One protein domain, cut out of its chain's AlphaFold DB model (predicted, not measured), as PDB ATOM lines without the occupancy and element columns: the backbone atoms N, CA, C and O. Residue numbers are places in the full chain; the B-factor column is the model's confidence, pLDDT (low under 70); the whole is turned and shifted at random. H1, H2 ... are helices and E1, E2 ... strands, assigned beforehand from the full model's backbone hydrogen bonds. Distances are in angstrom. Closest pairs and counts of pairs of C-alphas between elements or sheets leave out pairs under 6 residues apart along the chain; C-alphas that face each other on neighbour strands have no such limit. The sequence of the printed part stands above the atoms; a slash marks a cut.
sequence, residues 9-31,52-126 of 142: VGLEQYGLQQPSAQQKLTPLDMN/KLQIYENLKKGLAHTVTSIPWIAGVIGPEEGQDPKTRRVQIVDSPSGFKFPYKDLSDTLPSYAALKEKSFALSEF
ATOM      1  N   VAL A   9     184.861 216.686 154.201       85.75
ATOM      2  CA  VAL A   9     184.362 217.938 153.634       85.75
ATOM      3  C   VAL A   9     182.972 217.666 153.076       85.75
ATOM      4  O   VAL A   9     182.836 217.111 151.983       85.75
ATOM      5  N   GLY A  10     181.955 218.030 153.855       87.12
ATOM      6  CA  GLY A  10     180.561 218.064 153.416       87.12
ATOM      7  C   GLY A  10     180.238 219.417 152.788       87.12
ATOM      8  O   GLY A  10     180.593 220.458 153.341       87.12
ATOM      9  N   LEU A  11     179.587 219.429 151.626       88.50
ATOM     10  CA  LEU A  11     179.224 220.669 150.925       88.50
ATOM     11  C   LEU A  11     178.228 221.502 151.744       88.50
ATOM     12  O   LEU A  11     178.322 222.730 151.800       88.50
ATOM     13  N   GLU A  12     177.337 220.824 152.459       88.69
ATOM     14  CA  GLU A  12     176.337 221.399 153.349       88.69
ATOM     15  C   GLU A  12     176.952 222.198 154.505       88.69
ATOM     16  O   GLU A  12     176.389 223.214 154.909       88.69
ATOM     17  N   GLN A  13     178.148 221.816 154.975       88.38
ATOM     18  CA  GLN A  13     178.888 222.549 156.014       88.38
ATOM     19  C   GLN A  13     179.257 223.970 155.561       88.38
ATOM     20  O   GLN A  13     179.457 224.861 156.384       88.38
ATOM     21  N   TYR A  14     179.314 224.189 154.244       89.56
ATOM     22  CA  TYR A  14     179.632 225.466 153.612       89.56
ATOM     23  C   TYR A  14     178.410 226.109 152.937       89.56
ATOM     24  O   TYR A  14     178.563 227.082 152.199       89.56
ATOM     25  N   GLY A  15     177.199 225.589 153.182       90.94
ATOM     26  CA  GLY A  15     175.958 226.086 152.578       90.94
ATOM     27  C   GLY A  15     175.838 225.800 151.078       90.94
ATOM     28  O   GLY A  15     175.123 226.511 150.373       90.94
ATOM     29  N   LEU A  16     176.555 224.790 150.579       90.88
ATOM     30  CA  LEU A  16     176.567 224.397 149.174       90.88
ATOM     31  C   LEU A  16     175.710 223.146 148.962       90.88
ATOM     32  O   LEU A  16     175.593 222.291 149.838       90.88
ATOM     33  N   GLN A  17     175.125 223.030 147.773       88.56
ATOM     34  CA  GLN A  17     174.416 221.823 147.351       88.56
ATOM     35  C   GLN A  17     175.375 220.865 146.647       88.56
ATOM     36  O   GLN A  17     176.311 221.307 145.978       88.56
ATOM     37  N   GLN A  18     175.123 219.561 146.780       84.00
ATOM     38  CA  GLN A  18     175.866 218.527 146.067       84.00
ATOM     39  C   GLN A  18     175.273 218.309 144.668       84.00
ATOM     40  O   GLN A  18     174.179 217.752 144.558       84.00
ATOM     41  N   PRO A  19     175.957 218.740 143.592       88.81
ATOM     42  CA  PRO A  19     175.607 218.325 142.239       88.81
ATOM     43  C   PRO A  19     175.915 216.838 142.036       88.81
ATOM     44  O   PRO A  19     176.758 216.270 142.734       88.81
ATOM     45  N   SER A  20     175.262 216.215 141.052       89.88
ATOM     46  CA  SER A  20     175.609 214.845 140.669       89.88
ATOM     47  C   SER A  20     177.030 214.795 140.110       89.88
ATOM     48  O   SER A  20     177.406 215.601 139.259       89.88
ATOM     49  N   ALA A  21     177.804 213.830 140.595       90.25
ATOM     50  CA  ALA A  21     179.152 213.524 140.145       90.25
ATOM     51  C   ALA A  21     179.165 212.563 138.944       90.25
ATOM     52  O   ALA A  21     180.244 212.222 138.454       90.25
ATOM     53  N   GLN A  22     177.995 212.098 138.488       91.94
ATOM     54  CA  GLN A  22     177.895 211.073 137.456       91.94
ATOM     55  C   GLN A  22     178.499 211.533 136.133       91.94
ATOM     56  O   GLN A  22     178.070 212.522 135.540       91.94
ATOM     57  N   GLN A  23     179.483 210.780 135.649       92.31
ATOM     58  CA  GLN A  23     180.191 211.109 134.419       92.31
ATOM     59  C   GLN A  23     180.666 209.835 133.726       92.31
ATOM     60  O   GLN A  23     181.476 209.075 134.262       92.31
ATOM     61  N   LYS A  24     180.197 209.620 132.493       91.25
ATOM     62  CA  LYS A  24     180.705 208.544 131.639       91.25
ATOM     63  C   LYS A  24     182.139 208.839 131.223       91.25
ATOM     64  O   LYS A  24     182.457 209.963 130.824       91.25
ATOM     65  N   LEU A  25     182.975 207.812 131.300       89.06
ATOM     66  CA  LEU A  25     184.368 207.878 130.892       89.06
ATOM     67  C   LEU A  25     184.499 207.583 129.397       89.06
ATOM     68  O   LEU A  25     183.740 206.796 128.819       89.06
ATOM     69  N   THR A  26     185.461 208.227 128.746       89.31
ATOM     70  CA  THR A  26     185.781 207.945 127.347       89.31
ATOM     71  C   THR A  26     186.593 206.650 127.237       89.31
ATOM     72  O   THR A  26     187.207 206.211 128.212       89.31
ATOM     73  N   PRO A  27     186.659 206.018 126.048       85.44
ATOM     74  CA  PRO A  27     187.553 204.881 125.821       85.44
ATOM     75  C   PRO A  27     189.012 205.145 126.213       85.44
ATOM     76  O   PRO A  27     189.687 204.221 126.653       85.44
ATOM     77  N   LEU A  28     189.501 206.386 126.090       84.06
ATOM     78  CA  LEU A  28     190.863 206.737 126.495       84.06
ATOM     79  C   LEU A  28     191.016 206.720 128.021       84.06
ATOM     80  O   LEU A  28     191.952 206.106 128.526       84.06
ATOM     81  N   ASP A  29     190.059 207.296 128.750       84.06
ATOM     82  CA  ASP A  29     190.032 207.269 130.219       84.06
ATOM     83  C   ASP A  29     189.972 205.825 130.751       84.06
ATOM     84  O   ASP A  29     190.631 205.475 131.728       84.06
ATOM     85  N   MET A  30     189.228 204.959 130.053       78.19
ATOM     86  CA  MET A  30     189.103 203.526 130.347       78.19
ATOM     87  C   MET A  30     190.284 202.668 129.873       78.19
ATOM     88  O   MET A  30     190.362 201.505 130.261       78.19
ATOM     89  N   ASN A  31     191.218 203.219 129.095       75.12
ATOM     90  CA  ASN A  31     192.491 202.569 128.757       75.12
ATOM     91  C   ASN A  31     193.636 202.978 129.699       75.12
ATOM     92  O   ASN A  31     194.646 202.283 129.780       75.12
ATOM     93  N   LYS A  52     197.869 227.294 161.186       91.31
ATOM     94  CA  LYS A  52     197.712 226.075 160.383       91.31
ATOM     95  C   LYS A  52     196.253 225.607 160.309       91.31
ATOM     96  O   LYS A  52     195.854 225.083 159.270       91.31
ATOM     97  N   LEU A  53     195.464 225.802 161.370       91.69
ATOM     98  CA  LEU A  53     194.061 225.383 161.405       91.69
ATOM     99  C   LEU A  53     193.209 226.292 160.520       91.69
ATOM    100  O   LEU A  53     192.430 225.798 159.708       91.69
ATOM    101  N   GLN A  54     193.420 227.607 160.596       93.94
ATOM    102  CA  GLN A  54     192.728 228.554 159.720       93.94
ATOM    103  C   GLN A  54     193.068 228.327 158.239       93.94
ATOM    104  O   GLN A  54     192.189 228.420 157.377       93.94
ATOM    105  N   ILE A  55     194.331 228.011 157.925       95.00
ATOM    106  CA  ILE A  55     194.744 227.640 156.564       95.00
ATOM    107  C   ILE A  55     194.007 226.377 156.111       95.00
ATOM    108  O   ILE A  55     193.457 226.352 155.011       95.00
ATOM    109  N   TYR A  56     193.977 225.345 156.953       93.50
ATOM    110  CA  TYR A  56     193.306 224.087 156.643       93.50
ATOM    111  C   TYR A  56     191.800 224.271 156.388       93.50
ATOM    112  O   TYR A  56     191.295 223.779 155.380       93.50
ATOM    113  N   GLU A  57     191.100 225.054 157.211       93.25
ATOM    114  CA  GLU A  57     189.677 225.358 156.996       93.25
ATOM    115  C   GLU A  57     189.425 226.155 155.708       93.25
ATOM    116  O   GLU A  57     188.483 225.870 154.965       93.25
ATOM    117  N   ASN A  58     190.305 227.102 155.369       95.19
ATOM    118  CA  ASN A  58     190.220 227.815 154.093       95.19
ATOM    119  C   ASN A  58     190.413 226.873 152.894       95.19
ATOM    120  O   ASN A  58     189.722 227.018 151.882       95.19
ATOM    121  N   LEU A  59     191.311 225.888 153.005       95.12
ATOM    122  CA  LEU A  59     191.498 224.861 151.981       95.12
ATOM    123  C   LEU A  59     190.263 223.959 151.849       95.12
ATOM    124  O   LEU A  59     189.835 223.711 150.723       95.12
ATOM    125  N   LYS A  60     189.645 223.527 152.961       93.38
ATOM    126  CA  LYS A  60     188.384 222.761 152.926       93.38
ATOM    127  C   LYS A  60     187.273 223.544 152.231       93.38
ATOM    128  O   LYS A  60     186.606 223.006 151.348       93.38
ATOM    129  N   LYS A  61     187.124 224.832 152.556       93.88
ATOM    130  CA  LYS A  61     186.155 225.717 151.897       93.88
ATOM    131  C   LYS A  61     186.421 225.833 150.393       93.88
ATOM    132  O   LYS A  61     185.496 225.712 149.593       93.88
ATOM    133  N   GLY A  62     187.675 226.043 149.992       94.75
ATOM    134  CA  GLY A  62     188.061 226.092 148.578       94.75
ATOM    135  C   GLY A  62     187.757 224.784 147.842       94.75
ATOM    136  O   GLY A  62     187.197 224.807 146.744       94.75
ATOM    137  N   LEU A  63     188.059 223.643 148.467       93.06
ATOM    138  CA  LEU A  63     187.742 222.319 147.937       93.06
ATOM    139  C   LEU A  63     186.230 222.130 147.754       93.06
ATOM    140  O   LEU A  63     185.810 221.690 146.688       93.06
ATOM    141  N   ALA A  64     185.419 222.528 148.737       92.56
ATOM    142  CA  ALA A  64     183.961 222.473 148.657       92.56
ATOM    143  C   ALA A  64     183.431 223.237 147.425       92.56
ATOM    144  O   ALA A  64     182.732 222.668 146.590       92.56
ATOM    145  N   HIS A  65     183.857 224.489 147.227       94.00
ATOM    146  CA  HIS A  65     183.477 225.271 146.039       94.00
ATOM    147  C   HIS A  65     183.978 224.664 144.718       94.00
ATOM    148  O   HIS A  65     183.299 224.749 143.689       94.00
ATOM    149  N   THR A  66     185.163 224.051 144.738       93.94
ATOM    150  CA  THR A  66     185.745 223.394 143.561       93.94
ATOM    151  C   THR A  66     184.895 222.198 143.153       93.94
ATOM    152  O   THR A  66     184.554 222.072 141.981       93.94
ATOM    153  N   VAL A  67     184.477 221.371 144.114       91.62
ATOM    154  CA  VAL A  67     183.584 220.235 143.869       91.62
ATOM    155  C   VAL A  67     182.227 220.693 143.342       91.62
ATOM    156  O   VAL A  67     181.717 220.096 142.401       91.62
ATOM    157  N   THR A  68     181.646 221.770 143.877       91.38
ATOM    158  CA  THR A  68     180.389 222.308 143.331       91.38
ATOM    159  C   THR A  68     180.517 222.679 141.849       91.38
ATOM    160  O   THR A  68     179.566 222.515 141.091       91.38
ATOM    161  N   SER A  69     181.690 223.156 141.426       93.44
ATOM    162  CA  SER A  69     181.947 223.559 140.035       93.44
ATOM    163  C   SER A  69     182.374 222.392 139.137       93.44
ATOM    164  O   SER A  69     182.147 222.430 137.931       93.44
ATOM    165  N   ILE A  70     183.010 221.368 139.714       93.44
ATOM    166  CA  ILE A  70     183.572 220.204 139.017       93.44
ATOM    167  C   ILE A  70     183.158 218.929 139.782       93.44
ATOM    168  O   ILE A  70     183.966 218.343 140.502       93.44
ATOM    169  N   PRO A  71     181.898 218.483 139.650       90.69
ATOM    170  CA  PRO A  71     181.300 217.488 140.549       90.69
ATOM    171  C   PRO A  71     181.937 216.103 140.490       90.69
ATOM    172  O   PRO A  71     181.968 215.374 141.474       90.69
ATOM    173  N   TRP A  72     182.460 215.711 139.333       89.69
ATOM    174  CA  TRP A  72     182.959 214.355 139.121       89.69
ATOM    175  C   TRP A  72     184.272 214.053 139.859       89.69
ATOM    176  O   TRP A  72     184.580 212.887 140.080       89.69
ATOM    177  N   ILE A  73     185.033 215.061 140.321       87.75
ATOM    178  CA  ILE A  73     186.254 214.837 141.141       87.75
ATOM    179  C   ILE A  73     185.944 214.204 142.503       87.75
ATOM    180  O   ILE A  73     186.826 213.714 143.204       87.75
ATOM    181  N   ALA A  74     184.677 214.289 142.873       87.75
ATOM    182  CA  ALA A  74     184.097 213.912 144.134       87.75
ATOM    183  C   ALA A  74     183.405 212.536 144.066       87.75
ATOM    184  O   ALA A  74     183.070 211.941 145.091       87.75
ATOM    185  N   GLY A  75     183.184 212.019 142.858       87.75
ATOM    186  CA  GLY A  75     182.595 210.707 142.655       87.75
ATOM    187  C   GLY A  75     183.591 209.569 142.864       87.75
ATOM    188  O   GLY A  75     184.792 209.765 143.050       87.75
ATOM    189  N   VAL A  76     183.077 208.347 142.808       86.50
ATOM    190  CA  VAL A  76     183.873 207.116 142.838       86.50
ATOM    191  C   VAL A  76     183.776 206.405 141.494       86.50
ATOM    192  O   VAL A  76     182.800 206.569 140.768       86.50
ATOM    193  N   ILE A  77     184.786 205.615 141.135       86.25
ATOM    194  CA  ILE A  77     184.735 204.812 139.908       86.25
ATOM    195  C   ILE A  77     183.837 203.598 140.168       86.25
ATOM    196  O   ILE A  77     184.123 202.795 141.054       86.25
ATOM    197  N   GLY A  78     182.769 203.463 139.386       86.88
ATOM    198  CA  GLY A  78     181.805 202.366 139.450       86.88
ATOM    199  C   GLY A  78     181.474 201.806 138.062       86.88
ATOM    200  O   GLY A  78     181.966 202.319 137.058       86.88
ATOM    201  N   PRO A  79     180.665 200.738 137.978       87.38
ATOM    202  CA  PRO A  79     180.226 200.184 136.698       87.38
ATOM    203  C   PRO A  79     179.385 201.199 135.908       87.38
ATOM    204  O   PRO A  79     178.600 201.947 136.492       87.38
ATOM    205  N   GLU A  80     179.543 201.224 134.581       89.19
ATOM    206  CA  GLU A  80     178.700 202.063 133.719       89.19
ATOM    207  C   GLU A  80     177.249 201.552 133.711       89.19
ATOM    208  O   GLU A  80     176.996 200.369 133.467       89.19
ATOM    209  N   GLU A  81     176.288 202.445 133.964       87.44
ATOM    210  CA  GLU A  81     174.869 202.088 134.032       87.44
ATOM    211  C   GLU A  81     174.335 201.606 132.671       87.44
ATOM    212  O   GLU A  81     174.617 202.185 131.615       87.44
ATOM    213  N   GLY A  82     173.541 200.532 132.696       85.69
ATOM    214  CA  GLY A  82     172.879 199.987 131.508       85.69
ATOM    215  C   GLY A  82     173.811 199.281 130.516       85.69
ATOM    216  O   GLY A  82     173.390 198.996 129.396       85.69
ATOM    217  N   GLN A  83     175.065 199.006 130.890       82.25
ATOM    218  CA  GLN A  83     176.016 198.253 130.067       82.25
ATOM    219  C   GLN A  83     176.100 196.779 130.486       82.25
ATOM    220  O   GLN A  83     175.931 196.438 131.655       82.25
ATOM    221  N   ASP A  84     176.401 195.895 129.526       80.69
ATOM    222  CA  ASP A  84     176.694 194.486 129.813       80.69
ATOM    223  C   ASP A  84     177.940 194.410 130.724       80.69
ATOM    224  O   ASP A  84     178.999 194.920 130.330       80.69
ATOM    225  N   PRO A  85     177.866 193.757 131.904       75.56
ATOM    226  CA  PRO A  85     179.004 193.576 132.808       75.56
ATOM    227  C   PRO A  85     180.265 193.012 132.132       75.56
ATOM    228  O   PRO A  85     181.387 193.301 132.554       75.56
ATOM    229  N   LYS A  86     180.115 192.250 131.040       78.88
ATOM    230  CA  LYS A  86     181.232 191.699 130.256       78.88
ATOM    231  C   LYS A  86     182.064 192.766 129.550       78.88
ATOM    232  O   LYS A  86     183.241 192.530 129.290       78.88
ATOM    233  N   THR A  87     181.487 193.934 129.267       80.69
ATOM    234  CA  THR A  87     182.201 195.059 128.643       80.69
ATOM    235  C   THR A  87     183.169 195.745 129.605       80.69
ATOM    236  O   THR A  87     184.041 196.481 129.153       80.69
ATOM    237  N   ARG A  88     183.034 195.493 130.923       81.00
ATOM    238  CA  ARG A  88     183.862 196.071 132.000       81.00
ATOM    239  C   ARG A  88     183.978 197.597 131.932       81.00
ATOM    240  O   ARG A  88     184.971 198.166 132.384       81.00
ATOM    241  N   ARG A  89     182.968 198.256 131.360       85.50
ATOM    242  CA  ARG A  89     182.910 199.710 131.280       85.50
ATOM    243  C   ARG A  89     182.665 200.297 132.658       85.50
ATOM    244  O   ARG A  89     181.895 199.757 133.454       85.50
ATOM    245  N   VAL A  90     183.333 201.408 132.916       87.44
ATOM    246  CA  VAL A  90     183.265 202.124 134.185       87.44
ATOM    247  C   VAL A  90     182.894 203.579 133.947       87.44
ATOM    248  O   VAL A  90     183.166 204.145 132.887       87.44
ATOM    249  N   GLN A  91     182.284 204.186 134.953       90.56
ATOM    250  CA  GLN A  91     181.934 205.595 134.995       90.56
ATOM    251  C   GLN A  91     182.244 206.156 136.381       90.56
ATOM    252  O   GLN A  91     182.475 205.411 137.334       90.56
ATOM    253  N   ILE A  92     182.233 207.474 136.504       90.88
ATOM    254  CA  ILE A  92     182.188 208.125 137.807       90.88
ATOM    255  C   ILE A  92     180.734 208.071 138.286       90.88
ATOM    256  O   ILE A  92     179.826 208.398 137.522       90.88
ATOM    257  N   VAL A  93     180.518 207.627 139.523       90.44
ATOM    258  CA  VAL A  93     179.217 207.577 140.204       90.44
ATOM    259  C   VAL A  93     179.250 208.418 141.475       90.44
ATOM    260  O   VAL A  93     180.321 208.729 142.002       90.44
ATOM    261  N   ASP A  94     178.075 208.797 141.973       89.06
ATOM    262  CA  ASP A  94     177.953 209.613 143.180       89.06
ATOM    263  C   ASP A  94     178.586 208.924 144.403       89.06
ATOM    264  O   ASP A  94     178.402 207.727 144.634       89.06
ATOM    265  N   SER A  95     179.334 209.694 145.198       80.62
ATOM    266  CA  SER A  95     179.884 209.235 146.477       80.62
ATOM    267  C   SER A  95     178.924 209.580 147.621       80.62
ATOM    268  O   SER A  95     178.540 210.748 147.749       80.62
ATOM    269  N   PRO A  96     178.562 208.618 148.491       69.00
ATOM    270  CA  PRO A  96     177.639 208.862 149.597       69.00
ATOM    271  C   PRO A  96     178.280 209.566 150.804       69.00
ATOM    272  O   PRO A  96     177.560 209.956 151.717       69.00
ATOM    273  N   SER A  97     179.613 209.690 150.867       67.12
ATOM    274  CA  SER A  97     180.338 210.004 152.113       67.12
ATOM    275  C   SER A  97     181.187 211.285 152.097       67.12
ATOM    276  O   SER A  97     182.054 211.449 152.955       67.12
ATOM    277  N   GLY A  98     180.931 212.224 151.179       69.69
ATOM    278  CA  GLY A  98     181.723 213.459 151.059       69.69
ATOM    279  C   GLY A  98     183.199 213.188 150.727       69.69
ATOM    280  O   GLY A  98     183.571 212.074 150.346       69.69
ATOM    281  N   PHE A  99     184.065 214.201 150.849       78.81
ATOM    282  CA  PHE A  99     185.483 214.078 150.459       78.81
ATOM    283  C   PHE A  99     186.390 214.012 151.673       78.81
ATOM    284  O   PHE A  99     186.334 214.873 152.549       78.81
ATOM    285  N   LYS A 100     187.277 213.016 151.698       84.38
ATOM    286  CA  LYS A 100     188.333 212.924 152.708       84.38
ATOM    287  C   LYS A 100     189.425 213.940 152.395       84.38
ATOM    288  O   LYS A 100     190.105 213.832 151.378       84.38
ATOM    289  N   PHE A 101     189.644 214.869 153.309       88.38
ATOM    290  CA  PHE A 101     190.707 215.860 153.241       88.38
ATOM    291  C   PHE A 101     191.522 215.832 154.542       88.38
ATOM    292  O   PHE A 101     191.328 216.678 155.408       88.38
ATOM    293  N   PRO A 102     192.388 214.822 154.753       87.94
ATOM    294  CA  PRO A 102     193.068 214.625 156.029       87.94
ATOM    295  C   PRO A 102     194.096 215.724 156.324       87.94
ATOM    296  O   PRO A 102     194.862 216.125 155.449       87.94
ATOM    297  N   TYR A 103     194.172 216.139 157.589       88.69
ATOM    298  CA  TYR A 103     195.216 217.024 158.106       88.69
ATOM    299  C   TYR A 103     196.199 216.237 158.976       88.69
ATOM    300  O   TYR A 103     195.793 215.461 159.841       88.69
ATOM    301  N   LYS A 104     197.498 216.445 158.759       87.81
ATOM    302  CA  LYS A 104     198.571 215.902 159.600       87.81
ATOM    303  C   LYS A 104     199.628 216.977 159.812       87.81
ATOM    304  O   LYS A 104     200.135 217.530 158.839       87.81
ATOM    305  N   ASP A 105     199.990 217.227 161.067       87.44
ATOM    306  CA  ASP A 105     201.190 217.999 161.380       87.44
ATOM    307  C   ASP A 105     202.402 217.064 161.337       87.44
ATOM    308  O   ASP A 105     202.439 216.060 162.046       87.44
ATOM    309  N   LEU A 106     203.361 217.370 160.464       87.88
ATOM    310  CA  LEU A 106     204.585 216.591 160.261       87.88
ATOM    311  C   LEU A 106     205.843 217.408 160.591       87.88
ATOM    312  O   LEU A 106     206.931 217.041 160.154       87.88
ATOM    313  N   SER A 107     205.705 218.506 161.346       86.38
ATOM    314  CA  SER A 107     206.820 219.411 161.677       86.38
ATOM    315  C   SER A 107     207.977 218.706 162.402       86.38
ATOM    316  O   SER A 107     209.123 219.103 162.228       86.38
ATOM    317  N   ASP A 108     207.687 217.636 163.151       86.31
ATOM    318  CA  ASP A 108     208.692 216.843 163.879       86.31
ATOM    319  C   ASP A 108     209.287 215.693 163.046       86.31
ATOM    320  O   ASP A 108     210.220 215.022 163.478       86.31
ATOM    321  N   THR A 109     208.719 215.406 161.870       86.44
ATOM    322  CA  THR A 109     209.103 214.258 161.026       86.44
ATOM    323  C   THR A 109     209.782 214.687 159.731       86.44
ATOM    324  O   THR A 109     210.700 214.012 159.270       86.44
ATOM    325  N   LEU A 110     209.322 215.778 159.113       86.25
ATOM    326  CA  LEU A 110     209.844 216.259 157.837       86.25
ATOM    327  C   LEU A 110     210.857 217.392 158.027       86.25
ATOM    328  O   LEU A 110     210.726 218.184 158.962       86.25
ATOM    329  N   PRO A 111     211.834 217.529 157.112       89.81
ATOM    330  CA  PRO A 111     212.715 218.686 157.102       89.81
ATOM    331  C   PRO A 111     211.927 219.989 156.939       89.81
ATOM    332  O   PRO A 111     210.869 220.034 156.306       89.81
ATOM    333  N   SER A 112     212.481 221.081 157.464       91.38
ATOM    334  CA  SER A 112     211.908 222.412 157.267       91.38
ATOM    335  C   SER A 112     211.887 222.794 155.783       91.38
ATOM    336  O   SER A 112     212.680 222.301 154.979       91.38
ATOM    337  N   TYR A 113     211.026 223.746 155.411       92.44
ATOM    338  CA  TYR A 113     210.976 224.252 154.035       92.44
ATOM    339  C   TYR A 113     212.342 224.766 153.547       92.44
ATOM    340  O   TYR A 113     212.711 224.537 152.399       92.44
ATOM    341  N   ALA A 114     213.111 225.435 154.416       93.50
ATOM    342  CA  ALA A 114     214.449 225.920 154.080       93.50
ATOM    343  C   ALA A 114     215.410 224.762 153.761       93.50
ATOM    344  O   ALA A 114     216.063 224.791 152.720       93.50
ATOM    345  N   ALA A 115     215.414 223.709 154.586       92.69
ATOM    346  CA  ALA A 115     216.229 222.518 154.351       92.69
ATOM    347  C   ALA A 115     215.810 221.768 153.072       92.69
ATOM    348  O   ALA A 115     216.660 221.323 152.301       92.69
ATOM    349  N   LEU A 116     214.502 221.672 152.798       92.56
ATOM    350  CA  LEU A 116     213.997 221.111 151.539       92.56
ATOM    351  C   LEU A 116     214.460 221.939 150.335       92.56
ATOM    352  O   LEU A 116     214.876 221.374 149.324       92.56
ATOM    353  N   LYS A 117     214.425 223.271 150.445       94.88
ATOM    354  CA  LYS A 117     214.851 224.187 149.382       94.88
ATOM    355  C   LYS A 117     216.345 224.059 149.077       94.88
ATOM    356  O   LYS A 117     216.704 224.022 147.904       94.88
ATOM    357  N   GLU A 118     217.200 223.943 150.094       96.25
ATOM    358  CA  GLU A 118     218.646 223.702 149.920       96.25
ATOM    359  C   GLU A 118     218.926 222.405 149.149       96.25
ATOM    360  O   GLU A 118     219.816 222.357 148.302       96.25
ATOM    361  N   LYS A 119     218.107 221.374 149.372       92.19
ATOM    362  CA  LYS A 119     218.181 220.085 148.670       92.19
ATOM    363  C   LYS A 119     217.364 220.030 147.375       92.19
ATOM    364  O   LYS A 119     217.140 218.944 146.844       92.19
ATOM    365  N   SER A 120     216.888 221.170 146.867       93.06
ATOM    366  CA  SER A 120     216.059 221.250 145.653       93.06
ATOM    367  C   SER A 120     214.825 220.331 145.679       93.06
ATOM    368  O   SER A 120     214.426 219.796 144.648       93.06
ATOM    369  N   PHE A 121     214.221 220.147 146.858       89.44
ATOM    370  CA  PHE A 121     213.040 219.304 147.073       89.44
ATOM    371  C   PHE A 121     213.231 217.849 146.605       89.44
ATOM    372  O   PHE A 121     212.332 217.255 146.010       89.44
ATOM    373  N   ALA A 122     214.404 217.266 146.873       87.19
ATOM    374  CA  ALA A 122     214.699 215.877 146.531       87.19
ATOM    375  C   ALA A 122     213.620 214.903 147.050       87.19
ATOM    376  O   ALA A 122     213.243 214.936 148.222       87.19
ATOM    377  N   LEU A 123     213.161 213.989 146.182       81.81
ATOM    378  CA  LEU A 123     212.094 213.026 146.502       81.81
ATOM    379  C   LEU A 123     212.408 212.152 147.724       81.81
ATOM    380  O   LEU A 123     211.495 211.774 148.453       81.81
ATOM    381  N   SER A 124     213.689 211.873 147.979       82.94
ATOM    382  CA  SER A 124     214.151 211.107 149.142       82.94
ATOM    383  C   SER A 124     213.731 211.717 150.480       82.94
ATOM    384  O   SER A 124     213.569 210.985 151.452       82.94
ATOM    385  N   GLU A 125     213.512 213.033 150.536       83.44
ATOM    386  CA  GLU A 125     213.067 213.732 151.747       83.44
ATOM    387  C   GLU A 125     211.572 213.506 152.041       83.44
ATOM    388  O   GLU A 125     211.105 213.789 153.143       83.44
ATOM    389  N   PHE A 126     210.816 212.968 151.076       79.25
ATOM    390  CA  PHE A 126     209.383 212.684 151.195       79.25
ATOM    391  C   PHE A 126     209.070 211.188 151.345       79.25
ATOM    392  O   PHE A 126     207.905 210.827 151.490       79.25
TER     393      PHE A 126
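This is residues 9 to 31 and 52 to 126 of the 142 residues of an uncharacterized protein of Fusarium oxysporum Fo47 (UniProt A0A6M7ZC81). This is a loose, drawn-out model: the long helix H2 has the short helix H1 packed on its residues 61 to 68, the small strand hairpin E1 and E2 follows past its last residues by way of the short helix H3, and the two small helices H4 and H5 lie far off toward the other end. The long stretch of residues 94 to 112 spans the distance from the hairpin to H4, while residues 15 to 31 run from H1 past the hairpin. The printed part has 98 residues, with five named helices and two named strands in the order H1, H2, H3, E1, E2, H4, H5; the strands make one antiparallel sheet in the order E1 - E2. The class is mostly helix, though under half of the residues, 44, are in named elements. It is only just loose, close to extended, with a radius of gyration of the C-alphas of 18.8 A, and its C-alphas span 54 by 36 by 19 A, only just flat.

Start with H1, residues 11 to 14, which touches H2, residues 52 to 69, with residues 61 to 68 of H2 alone; the closest C-alphas are those of Leu 11 and Ala 64, 5.6 A apart. Further along, residues 23 to 24 pair antiparallel with residues 91 to 92 of E2, residues 90 to 93. H3, residues 71 to 74, is close to H2 but not clearly touching, with the closest C-alphas, of Val 67 and Ala 74, 6.3 A apart. The closest C-alphas of H3 and E2 are those of Trp 72 and Ile 92, 6.4 A apart. E1, residues 76 to 79, and E2 form an antiparallel hairpin, their directions at 132 degrees; look at N 76 and O 93, 2.9 A, and N 91 and O 78, 2.8 A, both within hydrogen-bond range. H4, residues 113 to 118, and H5, residues 123 to 126, are close but not clearly touching, with the closest C-alphas, of Leu 116 and Glu 125, 7.4 A apart. H2 is apart from E1, E2, H4 and H5. In H2 and H4 each O i to N i+4 pair is within hydrogen-bond range; H1, H3 and H5 are too short for such a pair.

Find C-alpha 11 at (179.224, 220.669, 150.925), where H1 begins its four residues to Tyr 14. H2 starts at C-alpha 52, (197.712, 226.075, 160.383), and runs 25.9 A to Ser 69. H3 goes from Pro 71 to Ala 74. E1 runs 10.0 A from Val 76 to Pro 79, and E2 9.1 A from Val 90 to Val 93. H4 runs 8.7 A from Tyr 113 to Glu 118, and H5 goes from Leu 123 to C-alpha 126 at (209.383, 212.684, 151.195).

The C-alphas of Asp 84 and Glu 118 are the two farthest apart, at 54.9 A. Residues 32 to 51 are not printed, and C-alphas 31 and 52 stand 39.7 A apart across this cut, in the link from H1 to H2. Of the links printed whole, E2 to H4 is long, with 19 residues. The mean pLDDT of the printed part is 87.8; look for low confidence, under 70, at residues 96 to 98.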